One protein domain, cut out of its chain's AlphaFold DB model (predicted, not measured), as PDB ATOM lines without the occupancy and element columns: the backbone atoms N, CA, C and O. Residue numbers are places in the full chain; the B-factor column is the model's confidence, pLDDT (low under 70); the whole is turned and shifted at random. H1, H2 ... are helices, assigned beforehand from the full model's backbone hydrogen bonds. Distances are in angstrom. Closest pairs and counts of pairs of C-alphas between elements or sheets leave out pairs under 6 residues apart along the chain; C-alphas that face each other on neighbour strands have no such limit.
ATOM      1  N   ASP A  23      -2.567  28.689  20.512       37.78
ATOM      2  CA  ASP A  23      -3.092  28.049  21.720       37.78
ATOM      3  C   ASP A  23      -4.632  27.981  21.749       37.78
ATOM      4  O   ASP A  23      -5.198  27.011  22.264       37.78
ATOM      5  N   GLN A  24      -5.320  28.954  21.133       42.69
ATOM      6  CA  GLN A  24      -6.780  28.978  20.970       42.69
ATOM      7  C   GLN A  24      -7.287  28.006  19.899       42.69
ATOM      8  O   GLN A  24      -8.491  27.847  19.778       42.69
ATOM      9  N   VAL A  25      -6.415  27.320  19.152       45.22
ATOM     10  CA  VAL A  25      -6.791  26.349  18.102       45.22
ATOM     11  C   VAL A  25      -6.564  24.904  18.580       45.22
ATOM     12  O   VAL A  25      -6.333  24.005  17.782       45.22
ATOM     13  N   SER A  26      -6.590  24.662  19.894       59.19
ATOM     14  CA  SER A  26      -6.363  23.352  20.532       59.19
ATOM     15  C   SER A  26      -7.546  22.961  21.443       59.19
ATOM     16  O   SER A  26      -8.668  23.421  21.233       59.19
ATOM     17  N   VAL A  27      -7.310  22.191  22.518       62.38
ATOM     18  CA  VAL A  27      -8.240  22.091  23.671       62.38
ATOM     19  C   VAL A  27      -8.598  23.482  24.229       62.38
ATOM     20  O   VAL A  27      -9.663  23.648  24.818       62.38
ATOM     21  N   GLY A  28      -7.773  24.505  23.972       65.75
ATOM     22  CA  GLY A  28      -8.078  25.907  24.259       65.75
ATOM     23  C   GLY A  28      -9.395  26.416  23.656       65.75
ATOM     24  O   GLY A  28     -10.020  27.276  24.272       65.75
ATOM     25  N   VAL A  29      -9.880  25.852  22.538       75.81
ATOM     26  CA  VAL A  29     -11.233  26.147  22.014       75.81
ATOM     27  C   VAL A  29     -12.296  25.745  23.030       75.81
ATOM     28  O   VAL A  29     -13.188  26.528  23.338       75.81
ATOM     29  N   LEU A  30     -12.173  24.537  23.589       80.12
ATOM     30  CA  LEU A  30     -13.119  24.015  24.573       80.12
ATOM     31  C   LEU A  30     -13.061  24.818  25.868       80.12
ATOM     32  O   LEU A  30     -14.100  25.097  26.437       80.12
ATOM     33  N   VAL A  31     -11.872  25.221  26.319       77.62
ATOM     34  CA  VAL A  31     -11.727  26.040  27.537       77.62
ATOM     35  C   VAL A  31     -12.256  27.462  27.329       77.62
ATOM     36  O   VAL A  31     -12.821  28.044  28.249       77.62
ATOM     37  N   THR A  32     -12.103  28.019  26.124       81.56
ATOM     38  CA  THR A  32     -12.609  29.361  25.794       81.56
ATOM     39  C   THR A  32     -14.133  29.366  25.676       81.56
ATOM     40  O   THR A  32     -14.775  30.265  26.207       81.56
ATOM     41  N   ALA A  33     -14.712  28.368  25.002       85.88
ATOM     42  CA  ALA A  33     -16.160  28.251  24.831       85.88
ATOM     43  C   ALA A  33     -16.871  27.710  26.082       85.88
ATOM     44  O   ALA A  33     -18.031  28.026  26.320       85.88
ATOM     45  N   VAL A  34     -16.180  26.894  26.879       90.00
ATOM     46  CA  VAL A  34     -16.688  26.288  28.113       90.00
ATOM     47  C   VAL A  34     -15.765  26.691  29.260       90.00
ATOM     48  O   VAL A  34     -14.874  25.920  29.648       90.00
ATOM     49  N   PRO A  35     -15.928  27.912  29.793       89.81
ATOM     50  CA  PRO A  35     -15.114  28.358  30.904       89.81
ATOM     51  C   PRO A  35     -15.418  27.530  32.162       89.81
ATOM     52  O   PRO A  35     -16.486  26.931  32.329       89.81
ATOM     53  N   ARG A  36     -14.407  27.397  33.023       87.38
ATOM     54  CA  ARG A  36     -14.437  26.460  34.156       87.38
ATOM     55  C   ARG A  36     -15.544  26.786  35.159       87.38
ATOM     56  O   ARG A  36     -16.120  25.869  35.734       87.38
ATOM     57  N   ASP A  37     -15.806  28.065  35.378       90.81
ATOM     58  CA  ASP A  37     -16.887  28.555  36.232       90.81
ATOM     59  C   ASP A  37     -18.250  28.007  35.795       90.81
ATOM     60  O   ASP A  37     -18.965  27.470  36.635       90.81
ATOM     61  N   ALA A  38     -18.557  28.003  34.496       94.00
ATOM     62  CA  ALA A  38     -19.789  27.410  33.973       94.00
ATOM     63  C   ALA A  38     -19.895  25.907  34.299       94.00
ATOM     64  O   ALA A  38     -20.972  25.406  34.622       94.00
ATOM     65  N   VAL A  39     -18.771  25.183  34.265       93.12
ATOM     66  CA  VAL A  39     -18.722  23.763  34.648       93.12
ATOM     67  C   VAL A  39     -18.917  23.577  36.149       93.12
ATOM     68  O   VAL A  39     -19.694  22.717  36.563       93.12
ATOM     69  N   ASP A  40     -18.228  24.367  36.968       91.94
ATOM     70  CA  ASP A  40     -18.323  24.295  38.427       91.94
ATOM     71  C   ASP A  40     -19.744  24.673  38.906       91.94
ATOM     72  O   ASP A  40     -20.302  24.004  39.782       91.94
ATOM     73  N   GLU A  41     -20.381  25.663  38.275       94.50
ATOM     74  CA  GLU A  41     -21.783  26.028  38.498       94.50
ATOM     75  C   GLU A  41     -22.748  24.916  38.076       94.50
ATOM     76  O   GLU A  41     -23.665  24.588  38.832       94.50
ATOM     77  N   ALA A  42     -22.528  24.284  36.921       96.06
ATOM     78  CA  ALA A  42     -23.359  23.176  36.459       96.06
ATOM     79  C   ALA A  42     -23.286  21.955  37.392       96.06
ATOM     80  O   ALA A  42     -24.295  21.323  37.720       96.06
ATOM     81  N   VAL A  43     -22.079  21.646  37.870       94.06
ATOM     82  CA  VAL A  43     -21.824  20.606  38.874       94.06
ATOM     83  C   VAL A  43     -22.566  20.917  40.176       94.06
ATOM     84  O   VAL A  43     -23.197  20.022  40.751       94.06
ATOM     85  N   ALA A  44     -22.527  22.175  40.627       92.94
ATOM     86  CA  ALA A  44     -23.238  22.621  41.820       92.94
ATOM     87  C   ALA A  44     -24.765  22.532  41.653       92.94
ATOM     88  O   ALA A  44     -25.434  21.980  42.529       92.94
ATOM     89  N   ALA A  45     -25.304  22.999  40.523       94.62
ATOM     90  CA  ALA A  45     -26.734  22.952  40.205       94.62
ATOM     91  C   ALA A  45     -27.273  21.512  40.165       94.62
ATOM     92  O   ALA A  45     -28.362  21.236  40.665       94.62
ATOM     93  N   CYS A  46     -26.472  20.565  39.670       93.50
ATOM     94  CA  CYS A  46     -26.822  19.143  39.651       93.50
ATOM     95  C   CYS A  46     -26.634  18.433  41.008       93.50
ATOM     96  O   CYS A  46     -26.819  17.217  41.093       93.50
ATOM     97  N   GLY A  47     -26.221  19.139  42.067       88.00
ATOM     98  CA  GLY A  47     -25.982  18.548  43.387       88.00
ATOM     99  C   GLY A  47     -24.823  17.546  43.412       88.00
ATOM    100  O   GLY A  47     -24.724  16.717  44.326       88.00
ATOM    101  N   VAL A  48     -23.926  17.608  42.424       80.56
ATOM    102  CA  VAL A  48     -22.749  16.743  42.321       80.56
ATOM    103  C   VAL A  48     -21.670  17.317  43.233       80.56
ATOM    104  O   VAL A  48     -20.663  17.875  42.813       80.56
ATOM    105  N   GLY A  49     -21.899  17.210  44.542       60.59
ATOM    106  CA  GLY A  49     -20.901  17.591  45.532       60.59
ATOM    107  C   GLY A  49     -19.622  16.787  45.304       60.59
ATOM    108  O   GLY A  49     -19.683  15.576  45.059       60.59
ATOM    109  N   ALA A  50     -18.461  17.439  45.401       51.38
ATOM    110  CA  ALA A  50     -17.160  16.781  45.371       51.38
ATOM    111  C   ALA A  50     -17.058  15.789  46.545       51.38
ATOM    112  O   ALA A  50     -16.494  16.090  47.592       51.38
ATOM    113  N   ARG A  51     -17.604  14.575  46.389       47.91
ATOM    114  CA  ARG A  51     -17.637  13.550  47.449       47.91
ATOM    115  C   ARG A  51     -16.245  13.058  47.856       47.91
ATOM    116  O   ARG A  51     -16.147  12.265  48.783       47.91
ATOM    117  N   ARG A  52     -15.176  13.560  47.223       46.34
ATOM    118  CA  ARG A  52     -13.808  13.610  47.759       46.34
ATOM    119  C   ARG A  52     -13.074  14.833  47.198       46.34
ATOM    120  O   ARG A  52     -12.654  14.806  46.041       46.34
ATOM    121  N   ALA A  53     -12.858  15.863  48.015       41.19
ATOM    122  CA  ALA A  53     -11.743  16.781  47.788       41.19
ATOM    123  C   ALA A  53     -10.450  15.939  47.840       41.19
ATOM    124  O   ALA A  53     -10.170  15.312  48.860       41.19
ATOM    125  N   GLY A  54      -9.747  15.803  46.710       48.19
ATOM    126  CA  GLY A  54      -8.565  14.931  46.566       48.19
ATOM    127  C   GLY A  54      -8.741  13.704  45.656       48.19
ATOM    128  O   GLY A  54      -7.854  12.855  45.578       48.19
ATOM    129  N   GLY A  55      -9.876  13.568  44.959       55.97
ATOM    130  CA  GLY A  55     -10.039  12.550  43.921       55.97
ATOM    131  C   GLY A  55      -9.141  12.803  42.704       55.97
ATOM    132  O   GLY A  55      -9.076  13.912  42.191       55.97
ATOM    133  N   LYS A  56      -8.530  11.732  42.192       67.50
ATOM    134  CA  LYS A  56      -7.700  11.671  40.974       67.50
ATOM    135  C   LYS A  56      -8.345  12.256  39.695       67.50
ATOM    136  O   LYS A  56      -7.636  12.524  38.743       67.50
ATOM    137  N   LEU A  57      -9.669  12.435  39.666       80.25
ATOM    138  CA  LEU A  57     -10.434  13.065  38.579       80.25
ATOM    139  C   LEU A  57     -11.595  13.884  39.183       80.25
ATOM    140  O   LEU A  57     -12.637  13.298  39.510       80.25
ATOM    141  N   PRO A  58     -11.411  15.197  39.399       83.44
ATOM    142  CA  PRO A  58     -12.453  16.137  39.795       83.44
ATOM    143  C   PRO A  58     -13.556  16.294  38.735       83.44
ATOM    144  O   PRO A  58     -13.347  15.938  37.568       83.44
ATOM    145  N   PRO A  59     -14.724  16.847  39.117       87.62
ATOM    146  CA  PRO A  59     -15.847  17.043  38.205       87.62
ATOM    147  C   PRO A  59     -15.501  17.858  36.955       87.62
ATOM    148  O   PRO A  59     -15.764  17.390  35.849       87.62
ATOM    149  N   HIS A  60     -14.830  19.008  37.100       85.88
ATOM    150  CA  HIS A  60     -14.501  19.880  35.968       85.88
ATOM    151  C   HIS A  60     -13.579  19.203  34.949       85.88
ATOM    152  O   HIS A  60     -13.810  19.260  33.746       85.88
ATOM    153  N   VAL A  61     -12.586  18.451  35.422       84.50
ATOM    154  CA  VAL A  61     -11.692  17.665  34.553       84.50
ATOM    155  C   VAL A  61     -12.432  16.523  33.877       84.50
ATOM    156  O   VAL A  61     -12.186  16.233  32.711       84.50
ATOM    157  N   THR A  62     -13.378  15.897  34.574       89.19
ATOM    158  CA  THR A  62     -14.227  14.862  33.977       89.19
ATOM    159  C   THR A  62     -15.108  15.437  32.864       89.19
ATOM    160  O   THR A  62     -15.277  14.783  31.833       89.19
ATOM    161  N   ALA A  63     -15.626  16.658  33.028       92.19
ATOM    162  CA  ALA A  63     -16.385  17.350  31.989       92.19
ATOM    163  C   ALA A  63     -15.507  17.649  30.763       92.19
ATOM    164  O   ALA A  63     -15.864  17.244  29.657       92.19
ATOM    165  N   TYR A  64     -14.313  18.228  30.946       89.62
ATOM    166  CA  TYR A  64     -13.385  18.484  29.833       89.62
ATOM    167  C   TYR A  64     -12.911  17.207  29.134       89.62
ATOM    168  O   TYR A  64     -12.835  17.181  27.908       89.62
ATOM    169  N   LEU A  65     -12.654  16.125  29.874       88.19
ATOM    170  CA  LEU A  65     -12.376  14.815  29.276       88.19
ATOM    171  C   LEU A  65     -13.567  14.316  28.450       88.19
ATOM    172  O   LEU A  65     -13.372  13.744  27.383       88.19
ATOM    173  N   THR A  66     -14.796  14.553  28.909       92.88
ATOM    174  CA  THR A  66     -16.008  14.172  28.169       92.88
ATOM    175  C   THR A  66     -16.162  14.981  26.881       92.88
ATOM    176  O   THR A  66     -16.408  14.389  25.834       92.88
ATOM    177  N   LEU A  67     -15.922  16.294  26.920       93.75
ATOM    178  CA  LEU A  67     -15.880  17.139  25.722       93.75
ATOM    179  C   LEU A  67     -14.788  16.692  24.751       93.75
ATOM    180  O   LEU A  67     -15.021  16.566  23.553       93.75
ATOM    181  N   ALA A  68     -13.595  16.398  25.258       89.69
ATOM    182  CA  ALA A  68     -12.488  15.971  24.423       89.69
ATOM    183  C   ALA A  68     -12.727  14.608  23.770       89.69
ATOM    184  O   ALA A  68     -12.328  14.408  22.630       89.69
ATOM    185  N   MET A  69     -13.425  13.690  24.434       90.75
ATOM    186  CA  MET A  69     -13.863  12.441  23.810       90.75
ATOM    187  C   MET A  69     -14.795  12.692  22.617       90.75
ATOM    188  O   MET A  69     -14.708  11.985  21.618       90.75
ATOM    189  N   SER A  70     -15.651  13.710  22.678       92.31
ATOM    190  CA  SER A  70     -16.433  14.134  21.514       92.31
ATOM    191  C   SER A  70     -15.550  14.839  20.474       92.31
ATOM    192  O   SER A  70     -15.666  14.598  19.281       92.31
ATOM    193  N   LEU A  71     -14.568  15.644  20.878       91.19
ATOM    194  CA  LEU A  71     -13.631  16.232  19.917       91.19
ATOM    195  C   LEU A  71     -12.783  15.166  19.196       91.19
ATOM    196  O   LEU A  71     -12.494  15.333  18.011       91.19
ATOM    197  N   PHE A  72     -12.450  14.059  19.861       89.19
ATOM    198  CA  PHE A  72     -11.639  12.949  19.359       89.19
ATOM    199  C   PHE A  72     -12.405  11.608  19.434       89.19
ATOM    200  O   PHE A  72     -12.157  10.784  20.320       89.19
ATOM    201  N   PRO A  73     -13.361  11.360  18.517       88.69
ATOM    202  CA  PRO A  73     -14.159  10.133  18.518       88.69
ATOM    203  C   PRO A  73     -13.368   8.860  18.224       88.69
ATOM    204  O   PRO A  73     -13.818   7.782  18.597       88.69
ATOM    205  N   ASP A  74     -12.255   8.985  17.500       86.75
ATOM    206  CA  ASP A  74     -11.422   7.869  17.041       86.75
ATOM    207  C   ASP A  74     -10.440   7.366  18.096       86.75
ATOM    208  O   ASP A  74     -10.026   6.210  18.055       86.75
ATOM    209  N   ASP A  75     -10.091   8.231  19.038       85.50
ATOM    210  CA  ASP A  75      -9.078   7.951  20.037       85.50
ATOM    211  C   ASP A  75      -9.664   7.137  21.192       85.50
ATOM    212  O   ASP A  75     -10.806   7.340  21.640       85.50
ATOM    213  N   ASP A  76      -8.840   6.251  21.745       83.69
ATOM    214  CA  ASP A  76      -9.187   5.578  22.985       83.69
ATOM    215  C   ASP A  76      -9.154   6.539  24.190       83.69
ATOM    216  O   ASP A  76      -8.636   7.655  24.153       83.69
ATOM    217  N   TYR A  77      -9.734   6.098  25.305       80.56
ATOM    218  CA  TYR A  77      -9.836   6.898  26.525       80.56
ATOM    219  C   TYR A  77      -8.486   7.412  27.060       80.56
ATOM    220  O   TYR A  77      -8.443   8.501  27.635       80.56
ATOM    221  N   ALA A  78      -7.412   6.631  26.925       76.44
ATOM    222  CA  ALA A  78      -6.091   6.996  27.426       76.44
ATOM    223  C   ALA A  78      -5.416   8.013  26.501       76.44
ATOM    224  O   ALA A  78      -4.845   8.989  26.992       76.44
ATOM    225  N   GLU A  79      -5.545   7.833  25.185       80.06
ATOM    226  CA  GLU A  79      -5.051   8.775  24.183       80.06
ATOM    227  C   GLU A  79      -5.756  10.136  24.295       80.06
ATOM    228  O   GLU A  79      -5.084  11.170  24.365       80.06
ATOM    229  N   VAL A  80      -7.090  10.154  24.426       82.50
ATOM    230  CA  VAL A  80      -7.840  11.398  24.684       82.50
ATOM    231  C   VAL A  80      -7.332  12.070  25.953       82.50
ATOM    232  O   VAL A  80      -7.065  13.271  25.959       82.50
ATOM    233  N   ALA A  81      -7.175  11.309  27.038       75.44
ATOM    234  CA  ALA A  81      -6.707  11.880  28.289       75.44
ATOM    235  C   ALA A  81      -5.303  12.481  28.153       75.44
ATOM    236  O   ALA A  81      -5.078  13.569  28.671       75.44
ATOM    237  N   GLN A  82      -4.397  11.841  27.409       74.38
ATOM    238  CA  GLN A  82      -3.059  12.368  27.140       74.38
ATOM    239  C   GLN A  82      -3.091  13.683  26.340       74.38
ATOM    240  O   GLN A  82      -2.375  14.622  26.691       74.38
ATOM    241  N   LYS A  83      -3.943  13.782  25.309       75.06
ATOM    242  CA  LYS A  83      -4.122  15.014  24.507       75.06
ATOM    243  C   LYS A  83      -4.666  16.177  25.348       75.06
ATOM    244  O   LYS A  83      -4.337  17.341  25.117       75.06
ATOM    245  N   VAL A  84      -5.476  15.867  26.359       68.94
ATOM    246  CA  VAL A  84      -6.158  16.854  27.206       68.94
ATOM    247  C   VAL A  84      -5.316  17.297  28.398       68.94
ATOM    248  O   VAL A  84      -5.229  18.494  28.662       68.94
ATOM    249  N   THR A  85      -4.678  16.374  29.121       63.41
ATOM    250  CA  THR A  85      -3.986  16.690  30.385       63.41
ATOM    251  C   THR A  85      -2.778  17.600  30.189       63.41
ATOM    252  O   THR A  85      -2.571  18.489  31.010       63.41
ATOM    253  N   GLY A  86      -2.039  17.456  29.082       60.38
ATOM    254  CA  GLY A  86      -0.937  18.363  28.740       60.38
ATOM    255  C   GLY A  86      -1.389  19.792  28.409       60.38
ATOM    256  O   GLY A  86      -0.623  20.738  28.585       60.38
ATOM    257  N   SER A  87      -2.641  19.960  27.964       63.38
ATOM    258  CA  SER A  87      -3.227  21.268  27.654       63.38
ATOM    259  C   SER A  87      -3.881  21.914  28.882       63.38
ATOM    260  O   SER A  87      -3.728  23.112  29.086       63.38
ATOM    261  N   LEU A  88      -4.575  21.142  29.728       63.12
ATOM    262  CA  LEU A  88      -5.299  21.669  30.897       63.12
ATOM    263  C   LEU A  88      -4.388  22.273  31.978       63.12
ATOM    264  O   LEU A  88      -4.824  23.193  32.668       63.12
ATOM    265  N   ASP A  89      -3.148  21.793  32.113       61.00
ATOM    266  CA  ASP A  89      -2.142  22.395  33.002       61.00
ATOM    267  C   ASP A  89      -1.855  23.857  32.624       61.00
ATOM    268  O   ASP A  89      -1.908  24.755  33.463       61.00
ATOM    269  N   ARG A  90      -1.717  24.131  31.321       61.12
ATOM    270  CA  ARG A  90      -1.471  25.485  30.796       61.12
ATOM    271  C   ARG A  90      -2.628  26.453  31.043       61.12
ATOM    272  O   ARG A  90      -2.405  27.658  31.107       61.12
ATOM    273  N   PHE A  91      -3.847  25.938  31.194       58.88
ATOM    274  CA  PHE A  91      -5.041  26.729  31.503       58.88
ATOM    275  C   PHE A  91      -5.353  26.788  33.009       58.88
ATOM    276  O   PHE A  91      -6.395  27.310  33.400       58.88
ATOM    277  N   GLY A  92      -4.478  26.251  33.873       60.12
ATOM    278  CA  GLY A  92      -4.705  26.199  35.322       60.12
ATOM    279  C   GLY A  92      -5.901  25.324  35.719       60.12
ATOM    280  O   GLY A  92      -6.441  25.443  36.822       60.12
ATOM    281  N   CYS A  93      -6.349  24.456  34.810       58.47
ATOM    282  CA  CYS A  93      -7.467  23.545  35.018       58.47
ATOM    283  C   CYS A  93      -7.009  22.199  35.603       58.47
ATOM    284  O   CYS A  93      -7.848  21.443  36.105       58.47
ATOM    285  N   TRP A  94      -5.707  21.895  35.547       63.12
ATOM    286  CA  TRP A  94      -5.116  20.633  35.998       63.12
ATOM    287  C   TRP A  94      -3.667  20.796  36.479       63.12
ATOM    288  O   TRP A  94      -3.049  21.798  36.164       63.12
ATOM    289  N   ASP A  95      -3.144  19.832  37.243       58.59
ATOM    290  CA  ASP A  95      -1.743  19.794  37.699       58.59
ATOM    291  C   ASP A  95      -0.966  18.740  36.884       58.59
ATOM    292  O   ASP A  95      -1.359  17.565  36.842       58.59
ATOM    293  N   ALA A  96       0.120  19.156  36.224       51.06
ATOM    294  CA  ALA A  96       0.993  18.324  35.387       51.06
ATOM    295  C   ALA A  96       1.650  17.118  36.090       51.06
ATOM    296  O   ALA A  96       2.151  16.224  35.404       51.06
ATOM    297  N   ALA A  97       1.639  17.024  37.424       52.47
ATOM    298  CA  ALA A  97       2.263  15.917  38.163       52.47
ATOM    299  C   ALA A  97       1.540  14.549  38.033       52.47
ATOM    300  O   ALA A  97       1.819  13.619  38.797       52.47
ATOM    301  N   TRP A  98       0.592  14.399  37.100       59.22
ATOM    302  CA  TRP A  98      -0.378  13.302  37.089       59.22
ATOM    303  C   TRP A  98      -0.254  12.337  35.895       59.22
ATOM    304  O   TRP A  98      -0.185  12.749  34.742       59.22
ATOM    305  N   ALA A  99      -0.288  11.025  36.169       63.72
ATOM    306  CA  ALA A  99      -0.299   9.978  35.142       63.72
ATOM    307  C   ALA A  99      -1.688   9.848  34.474       63.72
ATOM    308  O   ALA A  99      -2.692   9.993  35.178       63.72
ATOM    309  N   PRO A 100      -1.782   9.511  33.167       64.81
ATOM    310  CA  PRO A 100      -3.063   9.380  32.478       64.81
ATOM    311  C   PRO A 100      -4.023   8.406  33.191       64.81
ATOM    312  O   PRO A 100      -3.611   7.315  33.605       64.81
ATOM    313  N   PRO A 101      -5.307   8.768  33.354       73.75
ATOM    314  CA  PRO A 101      -6.299   7.904  33.976       73.75
ATOM    315  C   PRO A 101      -6.583   6.674  33.106       73.75
ATOM    316  O   PRO A 101      -6.621   6.751  31.882       73.75
ATOM    317  N   SER A 102      -6.873   5.534  33.740       81.38
ATOM    318  CA  SER A 102      -7.349   4.354  33.011       81.38
ATOM    319  C   SER A 102      -8.777   4.551  32.487       81.38
ATOM    320  O   SER A 102      -9.568   5.297  33.073       81.38
ATOM    321  N   ALA A 103      -9.159   3.806  31.444       83.00
ATOM    322  CA  ALA A 103     -10.523   3.818  30.898       83.00
ATOM    323  C   ALA A 103     -11.601   3.526  31.966       83.00
ATOM    324  O   ALA A 103     -12.656   4.164  32.003       83.00
ATOM    325  N   SER A 104     -11.311   2.606  32.896       85.81
ATOM    326  CA  SER A 104     -12.178   2.326  34.048       85.81
ATOM    327  C   SER A 104     -12.269   3.528  34.996       85.81
ATOM    328  O   SER A 104     -13.364   3.905  35.418       85.81
ATOM    329  N   GLY A 105     -11.144   4.196  35.272       87.00
ATOM    330  CA  GLY A 105     -11.105   5.421  36.073       87.00
ATOM    331  C   GLY A 105     -11.949   6.551  35.476       87.00
ATOM    332  O   GLY A 105     -12.721   7.174  36.210       87.00
ATOM    333  N   ILE A 106     -11.864   6.756  34.157       86.75
ATOM    334  CA  ILE A 106     -12.677   7.741  33.424       86.75
ATOM    335  C   ILE A 106     -14.157   7.368  33.490       86.75
ATOM    336  O   ILE A 106     -14.982   8.200  33.856       86.75
ATOM    337  N   THR A 107     -14.507   6.108  33.228       90.62
ATOM    338  CA  THR A 107     -15.903   5.642  33.296       90.62
ATOM    339  C   THR A 107     -16.503   5.874  34.683       90.62
ATOM    340  O   THR A 107     -17.601   6.411  34.808       90.62
ATOM    341  N   GLN A 108     -15.773   5.529  35.748       90.94
ATOM    342  CA  GLN A 108     -16.218   5.773  37.122       90.94
ATOM    343  C   GLN A 108     -16.317   7.268  37.444       90.94
ATOM    344  O   GLN A 108     -17.200   7.670  38.196       90.94
ATOM    345  N   ALA A 109     -15.432   8.103  36.893       89.94
ATOM    346  CA  ALA A 109     -15.524   9.552  37.040       89.94
ATOM    347  C   ALA A 109     -16.773  10.115  36.362       89.94
ATOM    348  O   ALA A 109     -17.510  10.859  36.999       89.94
ATOM    349  N   ARG A 110     -17.076   9.681  35.137       93.38
ATOM    350  CA  ARG A 110     -18.287  10.082  34.410       93.38
ATOM    351  C   ARG A 110     -19.570   9.669  35.129       93.38
ATOM    352  O   ARG A 110     -20.492  10.472  35.211       93.38
ATOM    353  N   LYS A 111     -19.601   8.469  35.726       94.62
ATOM    354  CA  LYS A 111     -20.712   8.033  36.596       94.62
ATOM    355  C   LYS A 111     -20.896   8.957  37.800       94.62
ATOM    356  O   LYS A 111     -22.023   9.278  38.150       94.62
ATOM    357  N   ARG A 112     -19.798   9.396  38.430       93.06
ATOM    358  CA  ARG A 112     -19.849  10.363  39.541       93.06
ATOM    359  C   ARG A 112     -20.268  11.760  39.088       93.06
ATOM    360  O   ARG A 112     -20.938  12.429  39.859       93.06
ATOM    361  N   LEU A 113     -19.862  12.183  37.887       93.06
ATOM    362  CA  LEU A 113     -20.266  13.457  37.286       93.06
ATOM    363  C   LEU A 113     -21.777  13.487  37.023       93.06
ATOM    364  O   LEU A 113     -22.393  14.532  37.142       93.06
ATOM    365  N   GLY A 114     -22.375  12.337  36.721       93.75
ATOM    366  CA  GLY A 114     -23.815  12.209  36.543       93.75
ATOM    367  C   GLY A 114     -24.294  12.591  35.142       93.75
ATOM    368  O   GLY A 114     -23.570  13.174  34.331       93.75
ATOM    369  N   ARG A 115     -25.543  12.209  34.863       95.00
ATOM    370  CA  ARG A 115     -26.196  12.327  33.553       95.00
ATOM    371  C   ARG A 115     -26.362  13.778  33.094       95.00
ATOM    372  O   ARG A 115     -26.092  14.083  31.938       95.00
ATOM    373  N   MET A 116     -26.799  14.652  34.005       96.44
ATOM    374  CA  MET A 116     -27.335  15.974  33.657       96.44
ATOM    375  C   MET A 116     -26.309  17.106  33.654       96.44
ATOM    376  O   MET A 116     -26.597  18.153  33.092       96.44
ATOM    377  N   VAL A 117     -25.103  16.908  34.201       97.25
ATOM    378  CA  VAL A 117     -24.116  18.000  34.281       97.25
ATOM    379  C   VAL A 117     -23.760  18.546  32.902       97.25
ATOM    380  O   VAL A 117     -23.669  19.752  32.746       97.25
ATOM    381  N   MET A 118     -23.606  17.696  31.883       98.12
ATOM    382  CA  MET A 118     -23.297  18.190  30.535       98.12
ATOM    383  C   MET A 118     -24.478  18.923  29.887       98.12
ATOM    384  O   MET A 118     -24.246  19.846  29.119       98.12
ATOM    385  N   ALA A 119     -25.721  18.561  30.217       98.12
ATOM    386  CA  ALA A 119     -26.893  19.321  29.782       98.12
ATOM    387  C   ALA A 119     -26.887  20.718  30.414       98.12
ATOM    388  O   ALA A 119     -26.998  21.719  29.723       98.12
ATOM    389  N   GLU A 120     -26.647  20.788  31.723       98.00
ATOM    390  CA  GLU A 120     -26.561  22.048  32.463       98.00
ATOM    391  C   GLU A 120     -25.377  22.918  32.000       98.00
ATOM    392  O   GLU A 120     -25.498  24.138  31.924       98.00
ATOM    393  N   VAL A 121     -24.238  22.313  31.636       98.12
ATOM    394  CA  VAL A 121     -23.134  23.042  30.991       98.12
ATOM    395  C   VAL A 121     -23.597  23.630  29.664       98.12
ATOM    396  O   VAL A 121     -23.357  24.809  29.431       98.12
ATOM    397  N   PHE A 122     -24.262  22.841  28.812       98.19
ATOM    398  CA  PHE A 122     -24.792  23.327  27.538       98.19
ATOM    399  C   PHE A 122     -25.739  24.515  27.751       98.19
ATOM    400  O   PHE A 122     -25.526  25.556  27.146       98.19
ATOM    401  N   GLU A 123     -26.692  24.414  28.679       96.38
ATOM    402  CA  GLU A 123     -27.635  25.494  29.003       96.38
ATOM    403  C   GLU A 123     -26.957  26.801  29.439       96.38
ATOM    404  O   GLU A 123     -27.468  27.889  29.175       96.38
ATOM    405  N   ARG A 124     -25.791  26.710  30.086       95.62
ATOM    406  CA  ARG A 124     -25.026  27.881  30.536       95.62
ATOM    407  C   ARG A 124     -24.187  28.517  29.440       95.62
ATOM    408  O   ARG A 124     -23.980  29.728  29.476       95.62
ATOM    409  N   VAL A 125     -23.663  27.715  28.513       95.19
ATOM    410  CA  VAL A 125     -22.673  28.183  27.527       95.19
ATOM    411  C   VAL A 125     -23.254  28.406  26.142       95.19
ATOM    412  O   VAL A 125     -22.746  29.261  25.427       95.19
ATOM    413  N   ALA A 126     -24.298  27.669  25.756       93.38
ATOM    414  CA  ALA A 126     -24.917  27.754  24.442       93.38
ATOM    415  C   ALA A 126     -25.747  29.041  24.342       93.38
ATOM    416  O   ALA A 126     -26.964  29.042  24.502       93.38
ATOM    417  N   GLY A 127     -25.053  30.160  24.134       91.69
ATOM    418  CA  GLY A 127     -25.581  31.515  23.964       91.69
ATOM    419  C   GLY A 127     -25.778  31.900  22.498       91.69
ATOM    420  O   GLY A 127     -25.417  31.140  21.602       91.69
ATOM    421  N   LEU A 364     -22.478   5.767  19.314       92.50
ATOM    422  CA  LEU A 364     -21.856   6.389  20.494       92.50
ATOM    423  C   LEU A 364     -21.001   5.387  21.284       92.50
ATOM    424  O   LEU A 364     -21.231   4.178  21.240       92.50
ATOM    425  N   ARG A 365     -20.014   5.873  22.050       91.50
ATOM    426  CA  ARG A 365     -19.101   4.980  22.796       91.50
ATOM    427  C   ARG A 365     -19.744   4.383  24.048       91.50
ATOM    428  O   ARG A 365     -19.318   3.332  24.536       91.50
ATOM    429  N   SER A 366     -20.714   5.086  24.626       93.75
ATOM    430  CA  SER A 366     -21.234   4.785  25.958       93.75
ATOM    431  C   SER A 366     -22.264   3.653  25.947       93.75
ATOM    432  O   SER A 366     -23.334   3.755  25.361       93.75
ATOM    433  N   ARG A 367     -21.955   2.572  26.667       95.25
ATOM    434  CA  ARG A 367     -22.817   1.382  26.817       95.25
ATOM    435  C   ARG A 367     -23.897   1.498  27.900       95.25
ATOM    436  O   ARG A 367     -24.655   0.554  28.083       95.25
ATOM    437  N   LEU A 368     -23.904   2.614  28.631       96.75
ATOM    438  CA  LEU A 368     -24.825   2.897  29.731       96.75
ATOM    439  C   LEU A 368     -25.664   4.132  29.374       96.75
ATOM    440  O   LEU A 368     -25.055   5.122  28.944       96.75
ATOM    441  N   PRO A 369     -26.983   4.140  29.638       97.25
ATOM    442  CA  PRO A 369     -27.870   5.230  29.233       97.25
ATOM    443  C   PRO A 369     -27.444   6.609  29.741       97.25
ATOM    444  O   PRO A 369     -27.312   7.553  28.961       97.25
ATOM    445  N   ASP A 370     -27.116   6.714  31.031       97.12
ATOM    446  CA  ASP A 370     -26.684   7.976  31.644       97.12
ATOM    447  C   ASP A 370     -25.433   8.552  30.974       97.12
ATOM    448  O   ASP A 370     -25.298   9.763  30.799       97.12
ATOM    449  N   LEU A 371     -24.507   7.675  30.578       97.00
ATOM    450  CA  LEU A 371     -23.272   8.078  29.919       97.00
ATOM    451  C   LEU A 371     -23.496   8.393  28.436       97.00
ATOM    452  O   LEU A 371     -22.781   9.236  27.899       97.00
ATOM    453  N   ALA A 372     -24.468   7.755  27.783       97.12
ATOM    454  CA  ALA A 372     -24.845   8.064  26.405       97.12
ATOM    455  C   ALA A 372     -25.506   9.446  26.305       97.12
ATOM    456  O   ALA A 372     -25.132  10.234  25.441       97.12
ATOM    457  N   VAL A 373     -26.392   9.796  27.246       97.69
ATOM    458  CA  VAL A 373     -26.950  11.158  27.333       97.69
ATOM    459  C   VAL A 373     -25.856  12.185  27.607       97.69
ATOM    460  O   VAL A 373     -25.775  13.195  26.914       97.69
ATOM    461  N   GLN A 374     -24.967  11.913  28.565       96.56
ATOM    462  CA  GLN A 374     -23.841  12.799  28.860       96.56
ATOM    463  C   GLN A 374     -22.935  13.026  27.633       96.56
ATOM    464  O   GLN A 374     -22.459  14.135  27.403       96.56
ATOM    465  N   GLU A 375     -22.690  11.977  26.846       95.69
ATOM    466  CA  GLU A 375     -21.924  12.041  25.599       95.69
ATOM    467  C   GLU A 375     -22.649  12.852  24.515       95.69
ATOM    468  O   GLU A 375     -22.006  13.655  23.841       95.69
ATOM    469  N   MET A 376     -23.969  12.697  24.372       97.12
ATOM    470  CA  MET A 376     -24.770  13.469  23.415       97.12
ATOM    471  C   MET A 376     -24.678  14.977  23.689       97.12
ATOM    472  O   MET A 376     -24.377  15.755  22.786       97.12
ATOM    473  N   TRP A 377     -24.828  15.391  24.947       98.25
ATOM    474  CA  TRP A 377     -24.650  16.795  25.329       98.25
ATOM    475  C   TRP A 377     -23.231  17.302  25.070       98.25
ATOM    476  O   TRP A 377     -23.048  18.419  24.597       98.25
ATOM    477  N   ALA A 378     -22.212  16.470  25.296       96.81
ATOM    478  CA  ALA A 378     -20.838  16.840  24.976       96.81
ATOM    479  C   ALA A 378     -20.619  17.070  23.470       96.81
ATOM    480  O   ALA A 378     -19.893  17.989  23.102       96.81
ATOM    481  N   TRP A 379     -21.262  16.294  22.590       96.12
ATOM    482  CA  TRP A 379     -21.224  16.543  21.142       96.12
ATOM    483  C   TRP A 379     -21.842  17.890  20.759       96.12
ATOM    484  O   TRP A 379     -21.238  18.613  19.968       96.12
ATOM    485  N   LEU A 380     -22.994  18.238  21.342       97.81
ATOM    486  CA  LEU A 380     -23.651  19.530  21.116       97.81
ATOM    487  C   LEU A 380     -22.758  20.694  21.566       97.81
ATOM    488  O   LEU A 380     -22.554  21.639  20.810       97.81
ATOM    489  N   ILE A 381     -22.135  20.587  22.745       97.88
ATOM    490  CA  ILE A 381     -21.210  21.609  23.259       97.88
ATOM    491  C   ILE A 381     -19.974  21.761  22.360       97.88
ATOM    492  O   ILE A 381     -19.530  22.878  22.103       97.88
ATOM    493  N   VAL A 382     -19.391  20.659  21.877       96.31
ATOM    494  CA  VAL A 382     -18.218  20.731  20.987       96.31
ATOM    495  C   VAL A 382     -18.586  21.338  19.636       96.31
ATOM    496  O   VAL A 382     -17.799  22.115  19.099       96.31
ATOM    497  N   GLN A 383     -19.763  21.018  19.090       96.56
ATOM    498  CA  GLN A 383     -20.245  21.655  17.863       96.56
ATOM    499  C   GLN A 383     -20.415  23.163  18.078       96.56
ATOM    500  O   GLN A 383     -19.823  23.929  17.320       96.56
ATOM    501  N   TYR A 384     -21.088  23.565  19.161       96.88
ATOM    502  CA  TYR A 384     -21.265  24.965  19.550       96.88
ATOM    503  C   TYR A 384     -19.925  25.706  19.676       96.88
ATOM    504  O   TYR A 384     -19.740  26.795  19.140       96.88
ATOM    505  N   ALA A 385     -18.939  25.099  20.341       95.25
ATOM    506  CA  ALA A 385     -17.618  25.701  20.507       95.25
ATOM    507  C   ALA A 385     -16.902  25.928  19.160       95.25
ATOM    508  O   ALA A 385     -16.210  26.932  18.976       95.25
ATOM    509  N   LEU A 386     -17.062  25.000  18.212       94.69
ATOM    510  CA  LEU A 386     -16.477  25.107  16.874       94.69
ATOM    511  C   LEU A 386     -17.194  26.152  16.015       94.69
ATOM    512  O   LEU A 386     -16.518  26.888  15.296       94.69
ATOM    513  N   THR A 387     -18.522  26.245  16.086       95.25
ATOM    514  CA  THR A 387     -19.291  27.260  15.350       95.25
ATOM    515  C   THR A 387     -19.088  28.655  15.919       95.25
ATOM    516  O   THR A 387     -18.871  29.586  15.149       95.25
ATOM    517  N   ALA A 388     -19.001  28.804  17.242       94.44
ATOM    518  CA  ALA A 388     -18.624  30.066  17.879       94.44
ATOM    519  C   ALA A 388     -17.225  30.540  17.445       94.44
ATOM    520  O   ALA A 388     -17.029  31.716  17.131       94.44
ATOM    521  N   LEU A 389     -16.255  29.621  17.353       93.12
ATOM    522  CA  LEU A 389     -14.927  29.926  16.811       93.12
ATOM    523  C   LEU A 389     -14.996  30.357  15.337       93.12
ATOM    524  O   LEU A 389     -14.319  31.308  14.945       93.12
ATOM    525  N   ILE A 390     -15.793  29.660  14.525       94.06
ATOM    526  CA  ILE A 390     -15.994  29.981  13.106       94.06
ATOM    527  C   ILE A 390     -16.602  31.372  12.947       94.06
ATOM    528  O   ILE A 390     -16.048  32.182  12.206       94.06
ATOM    529  N   ALA A 391     -17.681  31.665  13.669       94.00
ATOM    530  CA  ALA A 391     -18.348  32.956  13.630       94.00
ATOM    531  C   ALA A 391     -17.402  34.084  14.061       94.00
ATOM    532  O   ALA A 391     -17.281  35.083  13.357       94.00
ATOM    533  N   GLY A 392     -16.642  33.892  15.146       91.94
ATOM    534  CA  GLY A 392     -15.640  34.866  15.587       91.94
ATOM    535  C   GLY A 392     -14.535  35.111  14.551       91.94
ATOM    536  O   GLY A 392     -14.120  36.252  14.343       91.94
ATOM    537  N   ALA A 393     -14.073  34.064  13.862       90.88
ATOM    538  CA  ALA A 393     -13.082  34.191  12.794       90.88
ATOM    539  C   ALA A 393     -13.650  34.863  11.532       90.88
ATOM    540  O   ALA A 393     -12.951  35.645  10.888       90.88
ATOM    541  N   ALA A 394     -14.903  34.568  11.182       92.69
ATOM    542  CA  ALA A 394     -15.596  35.162  10.045       92.69
ATOM    543  C   ALA A 394     -15.856  36.657  10.261       92.69
ATOM    544  O   ALA A 394     -15.562  37.460   9.376       92.69
ATOM    545  N   GLU A 395     -16.300  37.029  11.464       91.44
ATOM    546  CA  GLU A 395     -16.486  38.417  11.891       91.44
ATOM    547  C   GLU A 395     -15.172  39.204  11.790       91.44
ATOM    548  O   GLU A 395     -15.118  40.250  11.148       91.44
ATOM    549  N   ALA A 396     -14.076  38.659  12.333       90.31
ATOM    550  CA  ALA A 396     -12.755  39.290  12.263       90.31
ATOM    551  C   ALA A 396     -12.228  39.457  10.824       90.31
ATOM    552  O   ALA A 396     -11.397  40.328  10.568       90.31
ATOM    553  N   ALA A 397     -12.695  38.623   9.893       91.75
ATOM    554  CA  ALA A 397     -12.355  38.688   8.475       91.75
ATOM    555  C   ALA A 397     -13.411  39.419   7.621       91.75
ATOM    556  O   ALA A 397     -13.253  39.479   6.401       91.75
ATOM    557  N   GLU A 398     -14.473  39.957   8.232       92.00
ATOM    558  CA  GLU A 398     -15.606  40.616   7.566       92.00
ATOM    559  C   GLU A 398     -16.245  39.770   6.443       92.00
ATOM    560  O   GLU A 398     -16.654  40.275   5.384       92.00
ATOM    561  N   ILE A 399     -16.331  38.458   6.665       93.75
ATOM    562  CA  ILE A 399     -16.969  37.500   5.759       93.75
ATOM    563  C   ILE A 399     -18.174  36.837   6.416       93.75
ATOM    564  O   ILE A 399     -18.368  36.883   7.622       93.75
ATOM    565  N   ASP A 400     -18.984  36.213   5.574       91.69
ATOM    566  CA  ASP A 400     -20.067  35.345   6.008       91.69
ATOM    567  C   ASP A 400     -19.506  34.064   6.673       91.69
ATOM    568  O   ASP A 400     -18.580  33.472   6.089       91.69
ATOM    569  N   PRO A 401     -19.995  33.647   7.864       92.44
ATOM    570  CA  PRO A 401     -19.582  32.406   8.526       92.44
ATOM    571  C   PRO A 401     -19.634  31.165   7.631       92.44
ATOM    572  O   PRO A 401     -18.731  30.325   7.722       92.44
ATOM    573  N   ASP A 402     -20.572  31.093   6.686       89.69
ATOM    574  CA  ASP A 402     -20.744  29.941   5.787       89.69
ATOM    575  C   ASP A 402     -19.562  29.742   4.837       89.69
ATOM    576  O   ASP A 402     -19.312  28.659   4.298       89.69
ATOM    577  N   ARG A 403     -18.747  30.787   4.659       90.50
ATOM    578  CA  ARG A 403     -17.517  30.717   3.861       90.50
ATOM    579  C   ARG A 403     -16.370  30.026   4.596       90.50
ATOM    580  O   ARG A 403     -15.338  29.741   3.977       90.50
ATOM    581  N   VAL A 404     -16.512  29.757   5.892       91.31
ATOM    582  CA  VAL A 404     -15.503  29.095   6.719       91.31
ATOM    583  C   VAL A 404     -15.875  27.622   6.895       91.31
ATOM    584  O   VAL A 404     -16.741  27.250   7.675       91.31
ATOM    585  N   GLY A 405     -15.168  26.738   6.191       91.81
ATOM    586  CA  GLY A 405     -15.504  25.311   6.198       91.81
ATOM    587  C   GLY A 405     -15.314  24.626   7.560       91.81
ATOM    588  O   GLY A 405     -14.177  24.441   8.010       91.81
ATOM    589  N   PHE A 406     -16.404  24.118   8.142       93.81
ATOM    590  CA  PHE A 406     -16.420  23.412   9.431       93.81
ATOM    591  C   PHE A 406     -15.404  22.264   9.509       93.81
ATOM    592  O   PHE A 406     -14.590  22.196  10.431       93.81
ATOM    593  N   ALA A 407     -15.362  21.391   8.497       92.75
ATOM    594  CA  ALA A 407     -14.423  20.268   8.464       92.75
ATOM    595  C   ALA A 407     -12.947  20.718   8.453       92.75
ATOM    596  O   ALA A 407     -12.074  20.023   8.982       92.75
ATOM    597  N   ARG A 408     -12.642  21.881   7.857       90.81
ATOM    598  CA  ARG A 408     -11.290  22.458   7.879       90.81
ATOM    599  C   ARG A 408     -10.955  22.981   9.274       90.81
ATOM    600  O   ARG A 408      -9.861  22.685   9.754       90.81
ATOM    601  N   THR A 409     -11.883  23.691   9.915       91.44
ATOM    602  CA  THR A 409     -11.734  24.169  11.297       91.44
ATOM    603  C   THR A 409     -11.537  23.004  12.257       91.44
ATOM    604  O   THR A 409     -10.545  22.977  12.977       91.44
ATOM    605  N   LEU A 410     -12.379  21.971  12.189       92.00
ATOM    606  CA  LEU A 410     -12.250  20.766  13.009       92.00
ATOM    607  C   LEU A 410     -10.869  20.105  12.865       92.00
ATOM    608  O   LEU A 410     -10.239  19.755  13.861       92.00
ATOM    609  N   ARG A 411     -10.358  19.963  11.633       89.44
ATOM    610  CA  ARG A 411      -9.007  19.423  11.388       89.44
ATOM    611  C   ARG A 411      -7.898  20.317  11.941       89.44
ATOM    612  O   ARG A 411      -6.851  19.803  12.321       89.44
ATOM    613  N   LEU A 412      -8.068  21.638  11.930       86.75
ATOM    614  CA  LEU A 412      -7.117  22.559  12.560       86.75
ATOM    615  C   LEU A 412      -7.142  22.385  14.080       86.75
ATOM    616  O   LEU A 412      -6.094  22.127  14.660       86.75
ATOM    617  N   VAL A 413      -8.332  22.401  14.684       86.19
ATOM    618  CA  VAL A 413      -8.514  22.254  16.134       86.19
ATOM    619  C   VAL A 413      -7.929  20.939  16.653       86.19
ATOM    620  O   VAL A 413      -7.164  20.921  17.619       86.19
ATOM    621  N   ARG A 414      -8.212  19.828  15.961       86.00
ATOM    622  CA  ARG A 414      -7.655  18.510  16.301       86.00
ATOM    623  C   ARG A 414      -6.127  18.461  16.195       86.00
ATOM    624  O   ARG A 414      -5.498  17.841  17.043       86.00
ATOM    625  N   ARG A 415      -5.524  19.106  15.185       79.88
ATOM    626  CA  ARG A 415      -4.062  19.100  14.980       79.88
ATOM    627  C   ARG A 415      -3.311  19.928  16.016       79.88
ATOM    628  O   ARG A 415      -2.290  19.473  16.524       79.88
ATOM    629  N   SER A 416      -3.791  21.121  16.362       70.69
ATOM    630  CA  SER A 416      -3.064  21.945  17.340       70.69
ATOM    631  C   SER A 416      -3.176  21.383  18.759       70.69
ATOM    632  O   SER A 416      -2.268  21.570  19.562       70.69
ATOM    633  N   ALA A 417      -4.228  20.615  19.062       67.12
ATOM    634  CA  ALA A 417      -4.338  19.861  20.313       67.12
ATOM    635  C   ALA A 417      -3.293  18.742  20.470       67.12
ATOM    636  O   ALA A 417      -2.968  18.375  21.595       67.12
ATOM    637  N   THR A 418      -2.736  18.217  19.374       61.00
ATOM    638  CA  THR A 418      -1.682  17.191  19.416       61.00
ATOM    639  C   THR A 418      -0.261  17.764  19.441       61.00
ATOM    640  O   THR A 418       0.695  16.999  19.378       61.00
ATOM    641  N   GLY A 419      -0.092  19.092  19.526       53.16
ATOM    642  CA  GLY A 419       1.227  19.742  19.573       53.16
ATOM    643  C   GLY A 419       2.049  19.637  18.279       53.16
ATOM    644  O   GLY A 419       3.204  20.037  18.256       53.16
TER     645      GLY A 419
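This is residues 23 to 127 and 364 to 419 of the 425 residues of the protein "Transposase IS4 family protein" of Frankia sp. (strain EAN1pec) (UniProt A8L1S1). A long helix, H7, runs along one side of a cluster of shorter, mostly crossed helices, with H3 in the middle of the cluster and H2, H4 and H5 packed round it. H6 runs beside H7, H1 crosses it, and beyond H7 the link of residues 397 to 405 folds back to H8, which packs on H7 across its line. The printed part has 161 residues with eight named helices, H1 to H8 in order along the chain, and no named strand; the class is all helix. The whole is compact, with a radius of gyration of the C-alphas of 15.3 A, yet elongated in outline, spanning 48 by 31 by 30 A.

Find C-alpha 28 at (-8.078, 25.907, 24.259), where H1 begins; it runs to residue 33, 8.4 A. Next come H2, residues 36 to 45, 14.1 A, and H3, residues 59 to 71, 18.4 A. Read on through H4, residues 77 to 88, 16.1 A, H5, residues 103 to 113, 15.1 A, and H6, residues 117 to 125, 12.3 A. After the cut, look for C-alpha 369 at (-27.870, 5.230, 29.233); from there H7 runs 40.9 A to residue 396. H8, residues 406 to 417, 16.6 A, ends with C-alpha 417 at (-4.338, 19.861, 20.313).

Start at the hub, H7, which touches five helices. Its residues 374 to 382 touch H3, closest at the C-alphas of Leu 67 and Ala 378, 5.0 A, about perpendicular at 72 degrees, only just past steep. H6 touches H7 at a shallow tilt of 20 degrees, the same way, closest at the C-alphas of Met 118 and Trp 377, 5.6 A. H1 touches residues 382 to 389 of H7, closest at C-alphas 33 and 385, 5.2 A. H8 touches H7 about perpendicular, at 78 degrees, closest at C-alphas 386 and 410, 7.2 A. H5 and H7 only just touch, with 3 pairs of C-alphas within 8 A, and only at their ends, closest at C-alphas 110 and 371, 7.0 A. Farther out, H2 touches H6 at C-alphas 42 and 120, 5.2 A, and H4 touches H3 at C-alphas 69 and 80, 6.2 A; these are the closest pairs. H2 and H7 are apart. Every O i to N i+4 pair is within hydrogen-bond range in H1, H2, H3, H5, H6, H7 and H8; in H4 it is 6 of 8.

The C-alphas farthest apart, those of Arg 52 and Glu 398, are 48.5 A apart. Residues 128 to 363 are not printed, and C-alphas 127 and 364 stand 25.6 A apart across the cut. The links H2 to H3 and H4 to H5 are long. The model's pLDDT is under 70 at residues 23 to 28, 49 to 56, 84 to 100 and 417 to 419.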